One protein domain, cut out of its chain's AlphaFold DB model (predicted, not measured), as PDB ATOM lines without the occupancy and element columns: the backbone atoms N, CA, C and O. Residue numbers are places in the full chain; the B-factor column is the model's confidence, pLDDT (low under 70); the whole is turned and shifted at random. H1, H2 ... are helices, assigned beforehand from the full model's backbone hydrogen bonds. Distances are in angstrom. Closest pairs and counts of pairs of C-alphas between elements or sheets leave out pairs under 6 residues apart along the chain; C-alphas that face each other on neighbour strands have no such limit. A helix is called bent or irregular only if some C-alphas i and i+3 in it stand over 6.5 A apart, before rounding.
ATOM      1  N   GLU A   4      13.905  34.258  -6.657       94.81
ATOM      2  CA  GLU A   4      14.333  35.331  -7.544       94.81
ATOM      3  C   GLU A   4      15.866  35.415  -7.653       94.81
ATOM      4  O   GLU A   4      16.399  35.606  -8.748       94.81
ATOM      5  N   GLU A   5      16.591  35.228  -6.549       93.88
ATOM      6  CA  GLU A   5      18.059  35.185  -6.539       93.88
ATOM      7  C   GLU A   5      18.604  33.934  -7.241       93.88
ATOM      8  O   GLU A   5      19.506  34.045  -8.077       93.88
ATOM      9  N   LEU A   6      18.025  32.755  -6.981       93.81
ATOM     10  CA  LEU A   6      18.442  31.523  -7.659       93.81
ATOM     11  C   LEU A   6      18.169  31.597  -9.168       93.81
ATOM     12  O   LEU A   6      19.012  31.199  -9.975       93.81
ATOM     13  N   SER A   7      17.025  32.162  -9.564       95.81
ATOM     14  CA  SER A   7      16.699  32.407 -10.971       95.81
ATOM     15  C   SER A   7      17.731  33.325 -11.635       95.81
ATOM     16  O   SER A   7      18.214  33.010 -12.723       95.81
ATOM     17  N   ARG A   8      18.130  34.424 -10.972       95.69
ATOM     18  CA  ARG A   8      19.194  35.324 -11.457       95.69
ATOM     19  C   ARG A   8      20.534  34.599 -11.608       95.69
ATOM     20  O   ARG A   8      21.176  34.730 -12.646       95.69
ATOM     21  N   LYS A   9      20.925  33.772 -10.632       94.81
ATOM     22  CA  LYS A   9      22.154  32.957 -10.688       94.81
ATOM     23  C   LYS A   9      22.160  31.985 -11.874       94.81
ATOM     24  O   LYS A   9      23.196  31.774 -12.506       94.81
ATOM     25  N   ILE A  10      21.021  31.370 -12.187       94.00
ATOM     26  CA  ILE A  10      20.903  30.443 -13.322       94.00
ATOM     27  C   ILE A  10      20.981  31.198 -14.654       94.00
ATOM     28  O   ILE A  10      21.738  30.780 -15.534       94.00
ATOM     29  N   LEU A  11      20.272  32.324 -14.778       95.19
ATOM     30  CA  LEU A  11      20.290  33.183 -15.969       95.19
ATOM     31  C   LEU A  11      21.659  33.835 -16.217       95.19
ATOM     32  O   LEU A  11      22.026  34.057 -17.364       95.19
ATOM     33  N   ALA A  12      22.464  34.071 -15.178       94.06
ATOM     34  CA  ALA A  12      23.833  34.566 -15.337       94.06
ATOM     35  C   ALA A  12      24.769  33.560 -16.041       94.06
ATOM     36  O   ALA A  12      25.824  33.932 -16.550       94.06
ATOM     37  N   SER A  13      24.407  32.271 -16.090       91.56
ATOM     38  CA  SER A  13      25.221  31.277 -16.791       91.56
ATOM     39  C   SER A  13      25.054  31.383 -18.310       91.56
ATOM     40  O   SER A  13      23.937  31.375 -18.826       91.56
ATOM     41  N   LYS A  14      26.175  31.364 -19.047       86.81
ATOM     42  CA  LYS A  14      26.209  31.445 -20.523       86.81
ATOM     43  C   LYS A  14      25.309  30.415 -21.218       86.81
ATOM     44  O   LYS A  14      24.901  30.628 -22.351       86.81
ATOM     45  N   LYS A  15      24.997  29.287 -20.575       87.62
ATOM     46  CA  LYS A  15      24.130  28.255 -21.158       87.62
ATOM     47  C   LYS A  15      22.648  28.649 -21.171       87.62
ATOM     48  O   LYS A  15      21.954  28.244 -22.089       87.62
ATOM     49  N   TYR A  16      22.172  29.395 -20.174       92.31
ATOM     50  CA  TYR A  16      20.740  29.666 -19.964       92.31
ATOM     51  C   TYR A  16      20.379  31.155 -20.052       92.31
ATOM     52  O   TYR A  16      19.231  31.518 -19.821       92.31
ATOM     53  N   SER A  17      21.342  32.011 -20.392       92.38
ATOM     54  CA  SER A  17      21.204  33.472 -20.405       92.38
ATOM     55  C   SER A  17      20.109  34.022 -21.319       92.38
ATOM     56  O   SER A  17      19.612  35.111 -21.062       92.38
ATOM     57  N   SER A  18      19.740  33.303 -22.382       92.69
ATOM     58  CA  SER A  18      18.691  33.726 -23.319       92.69
ATOM     59  C   SER A  18      17.294  33.237 -22.934       92.69
ATOM     60  O   SER A  18      16.314  33.642 -23.561       92.69
ATOM     61  N   LEU A  19      17.173  32.378 -21.916       95.38
ATOM     62  CA  LEU A  19      15.892  31.796 -21.536       95.38
ATOM     63  C   LEU A  19      14.975  32.814 -20.866       95.38
ATOM     64  O   LEU A  19      15.406  33.706 -20.136       95.38
ATOM     65  N   TYR A  20      13.675  32.623 -21.068       96.56
ATOM     66  CA  TYR A  20      12.632  33.481 -20.545       96.56
ATOM     67  C   TYR A  20      12.707  33.536 -19.012       96.56
ATOM     68  O   TYR A  20      12.498  32.507 -18.354       96.56
ATOM     69  N   PRO A  21      12.938  34.714 -18.398       96.62
ATOM     70  CA  PRO A  21      13.122  34.789 -16.952       96.62
ATOM     71  C   PRO A  21      11.932  34.255 -16.151       96.62
ATOM     72  O   PRO A  21      12.122  33.667 -15.090       96.62
ATOM     73  N   LYS A  22      10.704  34.388 -16.677       96.62
ATOM     74  CA  LYS A  22       9.507  33.853 -16.013       96.62
ATOM     75  C   LYS A  22       9.466  32.322 -16.007       96.62
ATOM     76  O   LYS A  22       9.035  31.749 -15.010       96.62
ATOM     77  N   THR A  23       9.955  31.662 -17.059       96.19
ATOM     78  CA  THR A  23      10.102  30.195 -17.106       96.19
ATOM     79  C   THR A  23      11.100  29.715 -16.072       96.19
ATOM     80  O   THR A  23      10.797  28.806 -15.298       96.19
ATOM     81  N   VAL A  24      12.279  30.345 -16.018       96.75
ATOM     82  CA  VAL A  24      13.316  29.974 -15.048       96.75
ATOM     83  C   VAL A  24      12.799  30.171 -13.627       96.75
ATOM     84  O   VAL A  24      12.895  29.253 -12.817       96.75
ATOM     85  N   LEU A  25      12.159  31.309 -13.344       97.06
ATOM     86  CA  LEU A  25      11.577  31.586 -12.034       97.06
ATOM     87  C   LEU A  25      10.493  30.571 -11.648       97.06
ATOM     88  O   LEU A  25      10.493  30.091 -10.516       97.06
ATOM     89  N   ARG A  26       9.588  30.215 -12.571       96.38
ATOM     90  CA  ARG A  26       8.557  29.190 -12.342       96.38
ATOM     91  C   ARG A  26       9.186  27.856 -11.956       96.38
ATOM     92  O   ARG A  26       8.795  27.274 -10.952       96.38
ATOM     93  N   ILE A  27      10.164  27.386 -12.729       96.06
ATOM     94  CA  ILE A  27      10.811  26.094 -12.467       96.06
ATOM     95  C   ILE A  27      11.574  26.127 -11.140       96.06
ATOM     96  O   ILE A  27      11.513  25.163 -10.379       96.06
ATOM     97  N   VAL A  28      12.260  27.233 -10.837       96.50
ATOM     98  CA  VAL A  28      12.925  27.427  -9.544       96.50
ATOM     99  C   VAL A  28      11.915  27.334  -8.398       96.50
ATOM    100  O   VAL A  28      12.173  26.610  -7.439       96.50
ATOM    101  N   LYS A  29      10.755  27.998  -8.504       95.81
ATOM    102  CA  LYS A  29       9.676  27.918  -7.501       95.81
ATOM    103  C   LYS A  29       9.138  26.490  -7.356       95.81
ATOM    104  O   LYS A  29       9.007  25.999  -6.236       95.81
ATOM    105  N   ASP A  30       8.914  25.794  -8.471       92.62
ATOM    106  CA  ASP A  30       8.468  24.394  -8.484       92.62
ATOM    107  C   ASP A  30       9.509  23.443  -7.846       92.62
ATOM    108  O   ASP A  30       9.138  22.442  -7.234       92.62
ATOM    109  N   CYS A  31      10.810  23.738  -7.967       94.12
ATOM    110  CA  CYS A  31      11.879  22.939  -7.358       94.12
ATOM    111  C   CYS A  31      12.081  23.260  -5.872       94.12
ATOM    112  O   CYS A  31      12.234  22.340  -5.073       94.12
ATOM    113  N   LEU A  32      12.078  24.540  -5.492       94.81
ATOM    114  CA  LEU A  32      12.269  24.977  -4.103       94.81
ATOM    115  C   LEU A  32      11.113  24.560  -3.190       94.81
ATOM    116  O   LEU A  32      11.334  24.330  -2.008       94.81
ATOM    117  N   SER A  33       9.900  24.402  -3.728       93.12
ATOM    118  CA  SER A  33       8.766  23.876  -2.955       93.12
ATOM    119  C   SER A  33       8.917  22.402  -2.563       93.12
ATOM    120  O   SER A  33       8.202  21.927  -1.686       93.12
ATOM    121  N   LYS A  34       9.838  21.668  -3.203       92.56
ATOM    122  CA  LYS A  34      10.016  20.216  -3.028       92.56
ATOM    123  C   LYS A  34      11.396  19.822  -2.512       92.56
ATOM    124  O   LYS A  34      11.550  18.711  -2.009       92.56
ATOM    125  N   TYR A  35      12.404  20.676  -2.682       93.69
ATOM    126  CA  TYR A  35      13.800  20.326  -2.435       93.69
ATOM    127  C   TYR A  35      14.568  21.454  -1.739       93.69
ATOM    128  O   TYR A  35      14.323  22.628  -2.022       93.69
ATOM    129  N   PRO A  36      15.570  21.110  -0.908       92.62
ATOM    130  CA  PRO A  36      16.517  22.081  -0.372       92.62
ATOM    131  C   PRO A  36      17.275  22.816  -1.484       92.62
ATOM    132  O   PRO A  36      17.507  22.264  -2.558       92.62
ATOM    133  N   GLU A  37      17.744  24.029  -1.197       90.19
ATOM    134  CA  GLU A  37      18.318  24.971  -2.172       90.19
ATOM    135  C   GLU A  37      19.337  24.356  -3.154       90.19
ATOM    136  O   GLU A  37      19.175  24.479  -4.369       90.19
ATOM    137  N   LYS A  38      20.367  23.655  -2.653       90.56
ATOM    138  CA  LYS A  38      21.408  23.042  -3.506       90.56
ATOM    139  C   LYS A  38      20.833  22.006  -4.478       90.56
ATOM    140  O   LYS A  38      21.232  21.951  -5.642       90.56
ATOM    141  N   GLU A  39      19.893  21.192  -4.006       93.69
ATOM    142  CA  GLU A  39      19.248  20.162  -4.821       93.69
ATOM    143  C   GLU A  39      18.228  20.786  -5.787       93.69
ATOM    144  O   GLU A  39      18.141  20.374  -6.945       93.69
ATOM    145  N   ALA A  40      17.524  21.840  -5.364       93.62
ATOM    146  CA  ALA A  40      16.623  22.612  -6.212       93.62
ATOM    147  C   ALA A  40      17.364  23.283  -7.381       93.62
ATOM    148  O   ALA A  40      16.883  23.220  -8.515       93.62
ATOM    149  N   GLU A  41      18.556  23.855  -7.159       94.56
ATOM    150  CA  GLU A  41      19.397  24.392  -8.241       94.56
ATOM    151  C   GLU A  41      19.780  23.291  -9.241       94.56
ATOM    152  O   GLU A  41      19.602  23.450 -10.454       94.56
ATOM    153  N   LYS A  42      20.281  22.153  -8.742       94.94
ATOM    154  CA  LYS A  42      20.696  21.017  -9.577       94.94
ATOM    155  C   LYS A  42      19.534  20.490 -10.421       94.94
ATOM    156  O   LYS A  42      19.697  20.264 -11.622       94.94
ATOM    157  N   ARG A  43      18.352  20.333  -9.817       94.12
ATOM    158  CA  ARG A  43      17.136  19.874 -10.502       94.12
ATOM    159  C   ARG A  43      16.606  20.893 -11.498       94.12
ATOM    160  O   ARG A  43      16.273  20.497 -12.612       94.12
ATOM    161  N   THR A  44      16.638  22.182 -11.165       94.81
ATOM    162  CA  THR A  44      16.283  23.255 -12.105       94.81
ATOM    163  C   THR A  44      17.166  23.187 -13.348       94.81
ATOM    164  O   THR A  44      16.662  23.123 -14.466       94.81
ATOM    165  N   ARG A  45      18.493  23.119 -13.178       95.06
ATOM    166  CA  ARG A  45      19.437  23.020 -14.305       95.06
ATOM    167  C   ARG A  45      19.231  21.747 -15.128       95.06
ATOM    168  O   ARG A  45      19.375  21.798 -16.348       95.06
ATOM    169  N   ARG A  46      18.899  20.622 -14.484       94.38
ATOM    170  CA  ARG A  46      18.583  19.358 -15.166       94.38
ATOM    171  C   ARG A  46      17.316  19.485 -16.009       94.38
ATOM    172  O   ARG A  46      17.345  19.093 -17.170       94.38
ATOM    173  N   LEU A  47      16.251  20.063 -15.456       93.38
ATOM    174  CA  LEU A  47      14.985  20.235 -16.164       93.38
ATOM    175  C   LEU A  47      15.128  21.219 -17.332       93.38
ATOM    176  O   LEU A  47      14.715  20.896 -18.438       93.38
ATOM    177  N   LEU A  48      15.815  22.354 -17.140       94.06
ATOM    178  CA  LEU A  48      16.148  23.293 -18.226       94.06
ATOM    179  C   LEU A  48      16.971  22.629 -19.338       94.06
ATOM    180  O   LEU A  48      16.764  22.892 -20.525       94.06
ATOM    181  N   HIS A  49      17.902  21.741 -18.978       92.31
ATOM    182  CA  HIS A  49      18.623  20.962 -19.975       92.31
ATOM    183  C   HIS A  49      17.698  19.991 -20.720       92.31
ATOM    184  O   HIS A  49      17.825  19.882 -21.930       92.31
ATOM    185  N   GLN A  50      16.757  19.330 -20.046       89.88
ATOM    186  CA  GLN A  50      15.824  18.392 -20.681       89.88
ATOM    187  C   GLN A  50      14.836  19.081 -21.631       89.88
ATOM    188  O   GLN A  50      14.628  18.586 -22.733       89.88
ATOM    189  N   ILE A  51      14.264  20.222 -21.235       90.62
ATOM    190  CA  ILE A  51      13.214  20.896 -22.021       90.62
ATOM    191  C   ILE A  51      13.760  21.794 -23.135       90.62
ATOM    192  O   ILE A  51      13.040  22.083 -24.081       90.62
ATOM    193  N   TRP A  52      15.018  22.235 -23.035       91.44
ATOM    194  CA  TRP A  52      15.632  23.131 -24.020       91.44
ATOM    195  C   TRP A  52      17.044  22.687 -24.407       91.44
ATOM    196  O   TRP A  52      17.324  22.428 -25.574       91.44
ATOM    197  N   GLY A  53      17.942  22.528 -23.431       86.56
ATOM    198  CA  GLY A  53      19.370  22.342 -23.722       86.56
ATOM    199  C   GLY A  53      19.732  21.051 -24.474       86.56
ATOM    200  O   GLY A  53      20.795  20.991 -25.075       86.56
TER     201      GLY A  53
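Overview. This is residues 4 to 53 of the 635 residues of the protein "Stalled replication fork rescue ATPase" of Candidatus Saccharibacteria bacterium GW2011_GWA2_46_10 (UniProt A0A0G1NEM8). Three helices pack into a small compact cluster, their centres making a triangle: the long H3 and H2 form a V that is closed near the tight turn between them, and the short H1 packs crosswise on H2. The link of residues 12 to 20, from H1 to H2, loops round at the open end of the V. The printed part has 50 residues with three named helices, in the order H1, H2, H3 along the chain, and no named strand; the class is all helix. The whole is compact, with a radius of gyration of the C-alphas of 9.6 A, and its C-alphas span 25 by 21 by 16 A.

Along the chain. The longest helix is H3, residues 37 to 53, with 17 residues and 21.7 A from first to last C-alpha. It begins at C-alpha 37 at (18.318, 24.971, -2.172) and ends at C-alpha 53 at (19.370, 22.342, -23.722), running mainly toward lower z. H3 is neither bent nor irregular, but only just: C-alphas 50 and 53 are 6.1 A apart. H2, residues 21 to 32, has 12 residues and measures 16.2 A. H1, residues 4 to 11, has 8 residues and measures 10.5 A, with C-alpha 4 at (14.333, 35.331, -7.544).

Arrangement. H3 touches H2, with 11 pairs of C-alphas within 8 A; the closest C-alphas are those of Ala 40 and Cys 31, 4.9 A apart. Their lines stand at a steep tilt of 46 degrees, and they run opposite ways. H2 also touches H1, with 9 pairs of C-alphas within 8 A, the closest being those of Leu 25 and Ser 7 at 5.3 A. These two run opposite ways at a steep tilt of 64 degrees. H1 and H3 are close but not clearly touching: their closest C-alphas, those of Leu 6 and Glu 41, are 7.2 A apart. They run the same way at a steep tilt of 44 degrees. In H1, H2 and H3 every pair of O of residue i and N of residue i+4 is within hydrogen-bond range.

Size, cuts and confidence. The outline is rounded, and the two C-alphas farthest apart are those of Lys 14 and Lys 34, at 26.4 A. The first and last printed C-alphas, of Glu 4 and Gly 53, are 21.3 A apart. The printed part has no cut. The link from H2 to H3, 4 residues, is tight, and the link from H1 to H2, 9 residues, is short; there is no long link. The mean pLDDT of the printed part is 93.7, and no printed residue is under 70.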